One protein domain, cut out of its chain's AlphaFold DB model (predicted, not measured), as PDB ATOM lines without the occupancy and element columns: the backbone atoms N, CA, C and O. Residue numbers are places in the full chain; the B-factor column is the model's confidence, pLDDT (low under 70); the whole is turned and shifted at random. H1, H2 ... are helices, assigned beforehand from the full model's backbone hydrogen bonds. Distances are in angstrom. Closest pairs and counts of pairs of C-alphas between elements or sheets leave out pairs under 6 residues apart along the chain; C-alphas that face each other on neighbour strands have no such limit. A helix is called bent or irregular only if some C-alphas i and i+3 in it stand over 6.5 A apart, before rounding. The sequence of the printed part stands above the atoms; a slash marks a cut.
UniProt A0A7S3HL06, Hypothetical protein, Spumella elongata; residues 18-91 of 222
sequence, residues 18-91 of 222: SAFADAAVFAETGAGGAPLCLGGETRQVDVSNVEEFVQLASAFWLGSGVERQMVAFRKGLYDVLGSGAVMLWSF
ATOM      1  N   SER A  18     180.509 228.768 146.643       52.75
ATOM      2  CA  SER A  18     179.763 227.764 145.875       52.75
ATOM      3  C   SER A  18     179.960 227.902 144.364       52.75
ATOM      4  O   SER A  18     180.170 226.902 143.697       52.75
ATOM      5  N   ALA A  19     180.020 229.123 143.825       56.78
ATOM      6  CA  ALA A  19     180.258 229.340 142.397       56.78
ATOM      7  C   ALA A  19     181.665 228.892 141.955       56.78
ATOM      8  O   ALA A  19     181.871 228.541 140.796       56.78
ATOM      9  N   PHE A  20     182.636 228.892 142.873       52.38
ATOM     10  CA  PHE A  20     183.967 228.333 142.630       52.38
ATOM     11  C   PHE A  20     183.994 226.814 142.807       52.38
ATOM     12  O   PHE A  20     184.645 226.126 142.026       52.38
ATOM     13  N   ALA A  21     183.285 226.292 143.810       51.12
ATOM     14  CA  ALA A  21     183.177 224.859 144.063       51.12
ATOM     15  C   ALA A  21     182.464 224.132 142.912       51.12
ATOM     16  O   ALA A  21     182.944 223.094 142.472       51.12
ATOM     17  N   ASP A  22     181.409 224.724 142.348       51.62
ATOM     18  CA  ASP A  22     180.676 224.186 141.196       51.62
ATOM     19  C   ASP A  22     181.556 224.111 139.935       51.62
ATOM     20  O   ASP A  22     181.450 223.177 139.143       51.62
ATOM     21  N   ALA A  23     182.498 225.046 139.768       49.91
ATOM     22  CA  ALA A  23     183.505 224.987 138.706       49.91
ATOM     23  C   ALA A  23     184.593 223.923 138.962       49.91
ATOM     24  O   ALA A  23     185.267 223.494 138.024       49.91
ATOM     25  N   ALA A  24     184.754 223.482 140.213       44.75
ATOM     26  CA  ALA A  24     185.686 222.434 140.628       44.75
ATOM     27  C   ALA A  24     185.076 221.013 140.578       44.75
ATOM     28  O   ALA A  24     185.807 220.036 140.739       44.75
ATOM     29  N   VAL A  25     183.770 220.882 140.288       47.31
ATOM     30  CA  VAL A  25     183.017 219.606 140.168       47.31
ATOM     31  C   VAL A  25     183.597 218.653 139.110       47.31
ATOM     32  O   VAL A  25     183.338 217.448 139.136       47.31
ATOM     33  N   PHE A  26     184.469 219.143 138.224       47.28
ATOM     34  CA  PHE A  26     185.179 218.323 137.238       47.28
ATOM     35  C   PHE A  26     185.996 217.182 137.868       47.28
ATOM     36  O   PHE A  26     186.186 216.145 137.233       47.28
ATOM     37  N   ALA A  27     186.448 217.337 139.119       47.81
ATOM     38  CA  ALA A  27     187.316 216.367 139.785       47.81
ATOM     39  C   ALA A  27     186.654 215.002 140.072       47.81
ATOM     40  O   ALA A  27     187.372 214.013 140.197       47.81
ATOM     41  N   GLU A  28     185.321 214.917 140.159       46.78
ATOM     42  CA  GLU A  28     184.645 213.667 140.553       46.78
ATOM     43  C   GLU A  28     184.199 212.789 139.377       46.78
ATOM     44  O   GLU A  28     184.180 211.567 139.501       46.78
ATOM     45  N   THR A  29     183.838 213.375 138.231       52.50
ATOM     46  CA  THR A  29     183.247 212.613 137.110       52.50
ATOM     47  C   THR A  29     183.906 212.860 135.758       52.50
ATOM     48  O   THR A  29     183.629 212.121 134.816       52.50
ATOM     49  N   GLY A  30     184.736 213.903 135.619       51.66
ATOM     50  CA  GLY A  30     185.274 214.336 134.322       51.66
ATOM     51  C   GLY A  30     184.209 214.758 133.295       51.66
ATOM     52  O   GLY A  30     184.545 215.009 132.142       51.66
ATOM     53  N   ALA A  31     182.933 214.822 133.698       53.16
ATOM     54  CA  ALA A  31     181.778 215.057 132.829       53.16
ATOM     55  C   ALA A  31     181.072 216.398 133.104       53.16
ATOM     56  O   ALA A  31     180.097 216.725 132.429       53.16
ATOM     57  N   GLY A  32     181.543 217.178 134.081       61.62
ATOM     58  CA  GLY A  32     180.969 218.475 134.436       61.62
ATOM     59  C   GLY A  32     182.040 219.544 134.621       61.62
ATOM     60  O   GLY A  32     182.989 219.329 135.362       61.62
ATOM     61  N   GLY A  33     181.890 220.692 133.959       68.00
ATOM     62  CA  GLY A  33     182.752 221.871 134.100       68.00
ATOM     63  C   GLY A  33     182.808 222.709 132.820       68.00
ATOM     64  O   GLY A  33     182.170 222.377 131.823       68.00
ATOM     65  N   ALA A  34     183.543 223.823 132.857       75.88
ATOM     66  CA  ALA A  34     183.665 224.717 131.708       75.88
ATOM     67  C   ALA A  34     184.428 224.043 130.546       75.88
ATOM     68  O   ALA A  34     185.421 223.351 130.796       75.88
ATOM     69  N   PRO A  35     184.015 224.253 129.282       84.19
ATOM     70  CA  PRO A  35     184.732 223.710 128.137       84.19
ATOM     71  C   PRO A  35     186.151 224.288 128.072       84.19
ATOM     72  O   PRO A  35     186.355 225.499 128.158       84.19
ATOM     73  N   LEU A  36     187.139 223.409 127.896       86.94
ATOM     74  CA  LEU A  36     188.561 223.776 127.869       86.94
ATOM     75  C   LEU A  36     188.990 224.442 126.552       86.94
ATOM     76  O   LEU A  36     190.003 225.137 126.489       86.94
ATOM     77  N   CYS A  37     188.220 224.218 125.491       87.38
ATOM     78  CA  CYS A  37     188.391 224.835 124.188       87.38
ATOM     79  C   CYS A  37     187.030 225.031 123.515       87.38
ATOM     80  O   CYS A  37     186.002 224.520 123.966       87.38
ATOM     81  N   LEU A  38     187.018 225.798 122.430       89.06
ATOM     82  CA  LEU A  38     185.800 226.121 121.696       89.06
ATOM     83  C   LEU A  38     185.184 224.838 121.105       89.06
ATOM     84  O   LEU A  38     185.859 224.106 120.385       89.06
ATOM     85  N   GLY A  39     183.925 224.544 121.444       87.25
ATOM     86  CA  GLY A  39     183.257 223.287 121.074       87.25
ATOM     87  C   GLY A  39     183.722 222.050 121.859       87.25
ATOM     88  O   GLY A  39     183.337 220.926 121.524       87.25
ATOM     89  N   GLY A  40     184.530 222.234 122.911       86.75
ATOM     90  CA  GLY A  40     185.062 221.149 123.742       86.75
ATOM     91  C   GLY A  40     183.985 220.328 124.455       86.75
ATOM     92  O   GLY A  40     184.191 219.152 124.717       86.75
ATOM     93  N   GLU A  41     182.808 220.909 124.685       83.44
ATOM     94  CA  GLU A  41     181.644 220.250 125.295       83.44
ATOM     95  C   GLU A  41     181.096 219.055 124.499       83.44
ATOM     96  O   GLU A  41     180.488 218.155 125.071       83.44
ATOM     97  N   THR A  42     181.354 219.003 123.188       85.81
ATOM     98  CA  THR A  42     180.957 217.881 122.316       85.81
ATOM     99  C   THR A  42     182.141 217.079 121.774       85.81
ATOM    100  O   THR A  42     181.950 216.106 121.042       85.81
ATOM    101  N   ARG A  43     183.375 217.479 122.102       86.12
ATOM    102  CA  ARG A  43     184.592 216.846 121.590       86.12
ATOM    103  C   ARG A  43     184.990 215.694 122.511       86.12
ATOM    104  O   ARG A  43     185.423 215.922 123.635       86.12
ATOM    105  N   GLN A  44     184.865 214.458 122.030       87.25
ATOM    106  CA  GLN A  44     185.318 213.295 122.794       87.25
ATOM    107  C   GLN A  44     186.846 213.228 122.858       87.25
ATOM    108  O   GLN A  44     187.538 213.506 121.874       87.25
ATOM    109  N   VAL A  45     187.356 212.842 124.028       89.31
ATOM    110  CA  VAL A  45     188.784 212.607 124.230       89.31
ATOM    111  C   VAL A  45     189.140 211.206 123.739       89.31
ATOM    112  O   VAL A  45     188.521 210.224 124.147       89.31
ATOM    113  N   ASP A  46     190.143 211.114 122.876       87.38
ATOM    114  CA  ASP A  46     190.660 209.869 122.320       87.38
ATOM    115  C   ASP A  46     192.199 209.880 122.291       87.38
ATOM    116  O   ASP A  46     192.851 210.851 122.680       87.38
ATOM    117  N   VAL A  47     192.803 208.786 121.825       93.69
ATOM    118  CA  VAL A  47     194.268 208.617 121.790       93.69
ATOM    119  C   VAL A  47     194.969 209.704 120.963       93.69
ATOM    120  O   VAL A  47     196.123 210.022 121.235       93.69
ATOM    121  N   SER A  48     194.294 210.293 119.974       94.00
ATOM    122  CA  SER A  48     194.867 211.332 119.116       94.00
ATOM    123  C   SER A  48     194.860 212.728 119.747       94.00
ATOM    124  O   SER A  48     195.641 213.576 119.322       94.00
ATOM    125  N   ASN A  49     194.009 212.978 120.750       87.62
ATOM    126  CA  ASN A  49     193.816 214.309 121.337       87.62
ATOM    127  C   ASN A  49     194.004 214.374 122.868       87.62
ATOM    128  O   ASN A  49     193.910 215.454 123.455       87.62
ATOM    129  N   VAL A  50     194.317 213.248 123.515       91.19
ATOM    130  CA  VAL A  50     194.520 213.164 124.970       91.19
ATOM    131  C   VAL A  50     195.619 214.098 125.480       91.19
ATOM    132  O   VAL A  50     195.477 214.686 126.548       91.19
ATOM    133  N   GLU A  51     196.699 214.287 124.718       93.50
ATOM    134  CA  GLU A  51     197.796 215.175 125.117       93.50
ATOM    135  C   GLU A  51     197.349 216.644 125.153       93.50
ATOM    136  O   GLU A  51     197.617 217.349 126.126       93.50
ATOM    137  N   GLU A  52     196.596 217.085 124.141       92.31
ATOM    138  CA  GLU A  52     196.001 218.426 124.100       92.31
ATOM    139  C   GLU A  52     195.039 218.625 125.275       92.31
ATOM    140  O   GLU A  52     195.100 219.642 125.966       92.31
ATOM    141  N   PHE A  53     194.188 217.632 125.543       89.50
ATOM    142  CA  PHE A  53     193.272 217.674 126.677       89.50
ATOM    143  C   PHE A  53     194.020 217.840 128.008       89.50
ATOM    144  O   PHE A  53     193.675 218.725 128.789       89.50
ATOM    145  N   VAL A  54     195.075 217.053 128.255       90.69
ATOM    146  CA  VAL A  54     195.883 217.144 129.485       90.69
ATOM    147  C   VAL A  54     196.546 218.514 129.620       90.69
ATOM    148  O   VAL A  54     196.555 219.084 130.715       90.69
ATOM    149  N   GLN A  55     197.077 219.071 128.528       92.94
ATOM    150  CA  GLN A  55     197.682 220.405 128.532       92.94
ATOM    151  C   GLN A  55     196.653 221.488 128.878       92.94
ATOM    152  O   GLN A  55     196.903 222.309 129.763       92.94
ATOM    153  N   LEU A  56     195.486 221.469 128.228       90.44
ATOM    154  CA  LEU A  56     194.417 222.437 128.474       90.44
ATOM    155  C   LEU A  56     193.845 222.316 129.890       90.44
ATOM    156  O   LEU A  56     193.653 223.329 130.564       90.44
ATOM    157  N   ALA A  57     193.626 221.090 130.367       88.06
ATOM    158  CA  ALA A  57     193.138 220.832 131.716       88.06
ATOM    159  C   ALA A  57     194.138 221.335 132.766       88.06
ATOM    160  O   ALA A  57     193.757 222.041 133.697       88.06
ATOM    161  N   SER A  58     195.432 221.065 132.571       89.25
ATOM    162  CA  SER A  58     196.491 221.544 133.468       89.25
ATOM    163  C   SER A  58     196.574 223.072 133.488       89.25
ATOM    164  O   SER A  58     196.671 223.671 134.560       89.25
ATOM    165  N   ALA A  59     196.500 223.715 132.318       89.75
ATOM    166  CA  ALA A  59     196.513 225.171 132.199       89.75
ATOM    167  C   ALA A  59     195.301 225.817 132.883       89.75
ATOM    168  O   ALA A  59     195.438 226.865 133.517       89.75
ATOM    169  N   PHE A  60     194.133 225.180 132.795       87.81
ATOM    170  CA  PHE A  60     192.933 225.628 133.486       87.81
ATOM    171  C   PHE A  60     193.049 225.436 135.004       87.81
ATOM    172  O   PHE A  60     192.904 226.404 135.744       87.81
ATOM    173  N   TRP A  61     193.371 224.236 135.489       84.50
ATOM    174  CA  TRP A  61     193.380 223.942 136.929       84.50
ATOM    175  C   TRP A  61     194.485 224.653 137.708       84.50
ATOM    176  O   TRP A  61     194.263 225.056 138.847       84.50
ATOM    177  N   LEU A  62     195.673 224.797 137.118       87.56
ATOM    178  CA  LEU A  62     196.847 225.345 137.809       87.56
ATOM    179  C   LEU A  62     197.189 226.775 137.379       87.56
ATOM    180  O   LEU A  62     198.008 227.427 138.023       87.56
ATOM    181  N   GLY A  63     196.587 227.254 136.291       89.12
ATOM    182  CA  GLY A  63     196.820 228.582 135.735       89.12
ATOM    183  C   GLY A  63     195.570 229.447 135.804       89.12
ATOM    184  O   GLY A  63     195.270 230.046 136.836       89.12
ATOM    185  N   SER A  64     194.848 229.534 134.687       86.75
ATOM    186  CA  SER A  64     193.781 230.523 134.492       86.75
ATOM    187  C   SER A  64     192.590 230.344 135.440       86.75
ATOM    188  O   SER A  64     192.014 231.332 135.889       86.75
ATOM    189  N   GLY A  65     192.241 229.108 135.807       85.75
ATOM    190  CA  GLY A  65     191.116 228.806 136.699       85.75
ATOM    191  C   GLY A  65     191.332 229.237 138.153       85.75
ATOM    192  O   GLY A  65     190.361 229.442 138.880       85.75
ATOM    193  N   VAL A  66     192.587 229.432 138.571       89.44
ATOM    194  CA  VAL A  66     192.954 229.878 139.929       89.44
ATOM    195  C   VAL A  66     193.651 231.239 139.951       89.44
ATOM    196  O   VAL A  66     194.062 231.707 141.013       89.44
ATOM    197  N   GLU A  67     193.787 231.910 138.803       89.88
ATOM    198  CA  GLU A  67     194.582 233.136 138.664       89.88
ATOM    199  C   GLU A  67     194.141 234.228 139.645       89.88
ATOM    200  O   GLU A  67     194.973 234.840 140.317       89.88
ATOM    201  N   ARG A  68     192.828 234.438 139.797       90.19
ATOM    202  CA  ARG A  68     192.280 235.467 140.698       90.19
ATOM    203  C   ARG A  68     192.654 235.204 142.158       90.19
ATOM    204  O   ARG A  68     193.085 236.114 142.865       90.19
ATOM    205  N   GLN A  69     192.522 233.956 142.596       93.00
ATOM    206  CA  GLN A  69     192.849 233.497 143.943       93.00
ATOM    207  C   GLN A  69     194.355 233.600 144.184       93.00
ATOM    208  O   GLN A  69     194.773 234.080 145.234       93.00
ATOM    209  N   MET A  70     195.169 233.236 143.191       90.56
ATOM    210  CA  MET A  70     196.626 233.332 143.269       90.56
ATOM    211  C   MET A  70     197.112 234.784 143.329       90.56
ATOM    212  O   MET A  70     198.029 235.086 144.093       90.56
ATOM    213  N   VAL A  71     196.488 235.706 142.587       91.31
ATOM    214  CA  VAL A  71     196.790 237.145 142.672       91.31
ATOM    215  C   VAL A  71     196.456 237.690 144.062       91.31
ATOM    216  O   VAL A  71     197.291 238.379 144.655       91.31
ATOM    217  N   ALA A  72     195.283 237.355 144.606       93.19
ATOM    218  CA  ALA A  72     194.875 237.771 145.947       93.19
ATOM    219  C   ALA A  72     195.782 237.180 147.041       93.19
ATOM    220  O   ALA A  72     196.253 237.911 147.910       93.19
ATOM    221  N   PHE A  73     196.090 235.882 146.958       90.81
ATOM    222  CA  PHE A  73     197.021 235.199 147.860       90.81
ATOM    223  C   PHE A  73     198.399 235.864 147.844       90.81
ATOM    224  O   PHE A  73     198.948 236.203 148.892       90.81
ATOM    225  N   ARG A  74     198.935 236.124 146.646       88.50
ATOM    226  CA  ARG A  74     200.225 236.793 146.475       88.50
ATOM    227  C   ARG A  74     200.212 238.194 147.085       88.50
ATOM    228  O   ARG A  74     201.179 238.555 147.746       88.50
ATOM    229  N   LYS A  75     199.139 238.968 146.896       89.94
ATOM    230  CA  LYS A  75     198.987 240.294 147.515       89.94
ATOM    231  C   LYS A  75     199.041 240.204 149.043       89.94
ATOM    232  O   LYS A  75     199.866 240.879 149.644       89.94
ATOM    233  N   GLY A  76     198.264 239.303 149.648       90.81
ATOM    234  CA  GLY A  76     198.294 239.097 151.100       90.81
ATOM    235  C   GLY A  76     199.675 238.678 151.620       90.81
ATOM    236  O   GLY A  76     200.112 239.138 152.672       90.81
ATOM    237  N   LEU A  77     200.410 237.865 150.856       88.25
ATOM    238  CA  LEU A  77     201.781 237.487 151.198       88.25
ATOM    239  C   LEU A  77     202.737 238.695 151.190       88.25
ATOM    240  O   LEU A  77     203.558 238.829 152.098       88.25
ATOM    241  N   TYR A  78     202.617 239.585 150.198       87.88
ATOM    242  CA  TYR A  78     203.372 240.843 150.151       87.88
ATOM    243  C   TYR A  78     203.016 241.779 151.310       87.88
ATOM    244  O   TYR A  78     203.916 242.410 151.858       87.88
ATOM    245  N   ASP A  79     201.747 241.839 151.715       90.50
ATOM    246  CA  ASP A  79     201.303 242.688 152.825       90.50
ATOM    247  C   ASP A  79     201.915 242.242 154.167       90.50
ATOM    248  O   ASP A  79     202.299 243.080 154.983       90.50
ATOM    249  N   VAL A  80     202.064 240.930 154.389       88.62
ATOM    250  CA  VAL A  80     202.646 240.371 155.626       88.62
ATOM    251  C   VAL A  80     204.176 240.435 155.631       88.62
ATOM    252  O   VAL A  80     204.779 240.758 156.654       88.62
ATOM    253  N   LEU A  81     204.823 240.110 154.509       86.31
ATOM    254  CA  LEU A  81     206.287 239.987 154.436       86.31
ATOM    255  C   LEU A  81     206.995 241.269 153.970       86.31
ATOM    256  O   LEU A  81     208.225 241.356 154.039       86.31
ATOM    257  N   GLY A  82     206.251 242.256 153.468       85.88
ATOM    258  CA  GLY A  82     206.784 243.517 152.959       85.88
ATOM    259  C   GLY A  82     207.863 243.315 151.890       85.88
ATOM    260  O   GLY A  82     207.730 242.496 150.977       85.88
ATOM    261  N   SER A  83     208.984 244.032 152.022       77.25
ATOM    262  CA  SER A  83     210.136 243.904 151.114       77.25
ATOM    263  C   SER A  83     210.783 242.513 151.132       77.25
ATOM    264  O   SER A  83     211.470 242.151 150.178       77.25
ATOM    265  N   GLY A  84     210.555 241.717 152.184       77.25
ATOM    266  CA  GLY A  84     211.068 240.351 152.306       77.25
ATOM    267  C   GLY A  84     210.420 239.363 151.334       77.25
ATOM    268  O   GLY A  84     211.057 238.386 150.947       77.25
ATOM    269  N   ALA A  85     209.203 239.640 150.851       77.81
ATOM    270  CA  ALA A  85     208.514 238.783 149.884       77.81
ATOM    271  C   ALA A  85     209.279 238.634 148.558       77.81
ATOM    272  O   ALA A  85     209.159 237.612 147.888       77.81
ATOM    273  N   VAL A  86     210.093 239.627 148.176       76.69
ATOM    274  CA  VAL A  86     210.931 239.552 146.967       76.69
ATOM    275  C   VAL A  86     211.996 238.457 147.098       76.69
ATOM    276  O   VAL A  86     212.337 237.825 146.103       76.69
ATOM    277  N   MET A  87     212.464 238.161 148.315       80.31
ATOM    278  CA  MET A  87     213.432 237.082 148.535       80.31
ATOM    279  C   MET A  87     212.834 235.691 148.317       80.31
ATOM    280  O   MET A  87     213.570 234.781 147.953       80.31
ATOM    281  N   LEU A  88     211.513 235.520 148.458       85.00
ATOM    282  CA  LEU A  88     210.858 234.233 148.187       85.00
ATOM    283  C   LEU A  88     211.061 233.768 146.737       85.00
ATOM    284  O   LEU A  88     211.083 232.571 146.475       85.00
ATOM    285  N   TRP A  89     211.272 234.700 145.803       83.88
ATOM    286  CA  TRP A  89     211.508 234.398 144.388       83.88
ATOM    287  C   TRP A  89     212.891 233.803 144.109       83.88
ATOM    288  O   TRP A  89     213.125 233.299 143.015       83.88
ATOM    289  N   SER A  90     213.814 233.878 145.070       88.31
ATOM    290  CA  SER A  90     215.147 233.281 144.958       88.31
ATOM    291  C   SER A  90     215.185 231.810 145.374       88.31
ATOM    292  O   SER A  90     216.201 231.159 145.158       88.31
ATOM    293  N   PHE A  91     214.098 231.288 145.949       89.12
ATOM    294  CA  PHE A  91     213.988 229.900 146.384       89.12
ATOM    295  C   PHE A  91     213.298 229.039 145.323       89.12
ATOM    296  O   PHE A  91     212.354 229.458 144.652       89.12
TER     297      PHE A  91
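Overview. This is residues 18 to 91 of the 222 residues of the protein "Hypothetical protein" of Spumella elongata (UniProt A0A7S3HL06). Two helices, H3 and H4a, follow end to end as a long, slightly angled arm, and H4b hooks back at its far end; short H1 and H2 sit off to one side, joined to H3 by a long loop. The printed part has 74 residues, all helix in class, in the order H1, H2, H3, H4. It is only just loose, close to extended, with a radius of gyration of the C-alphas of 16.8 A and spans of 48 by 29 by 21 A.

Along the chain. H1 is residues 18 to 24, from C-alpha 18 at (179.763, 227.764, 145.875), and H2 is 26 to 29. H3, residues 50 to 62, is 17.9 A long. H4, residues 64 to 90, was assigned as one helix by its hydrogen bonds but is bent: C-alphas 80 and 83 are 9.4 A apart. Arm H4a, residues 64 to 80, is 24.9 A long and irregular, with C-alphas 65 and 68 7.9 A apart; arm H4b, residues 83 to 90, is 13.3 A long and ends with C-alpha 90 at (215.147, 233.281, 144.958).

Arrangement. H1 and H2 meet only through their link, and H2 and H3 are apart. H3 and H4a are close but not clearly touching, at a shallow tilt of 31 degrees, the same way; their closest C-alphas, Phe 60 and Val 66, are 7.7 A apart. H4a and H4b are close but not clearly touching, at a steep tilt of 49 degrees, opposite ways; their closest C-alphas, Tyr 78 and Ala 85, are 5.5 A apart. Every O i to N i+4 pair is within hydrogen-bond range in H3, against 2 of 3 in H1, 11 of 13 in H4a and 0 of 4 in H4b, where 4 of 5 O i to N i+3 pairs are; H2 is too short for an i+4 pair.

Size, cuts and confidence. The C-alphas farthest apart, Asp 46 and Ser 83, are 48.6 A apart. The printed part has no cut, and the link H2 to H3 is long, with 20 residues. Residues 18 to 33 have pLDDT under 70.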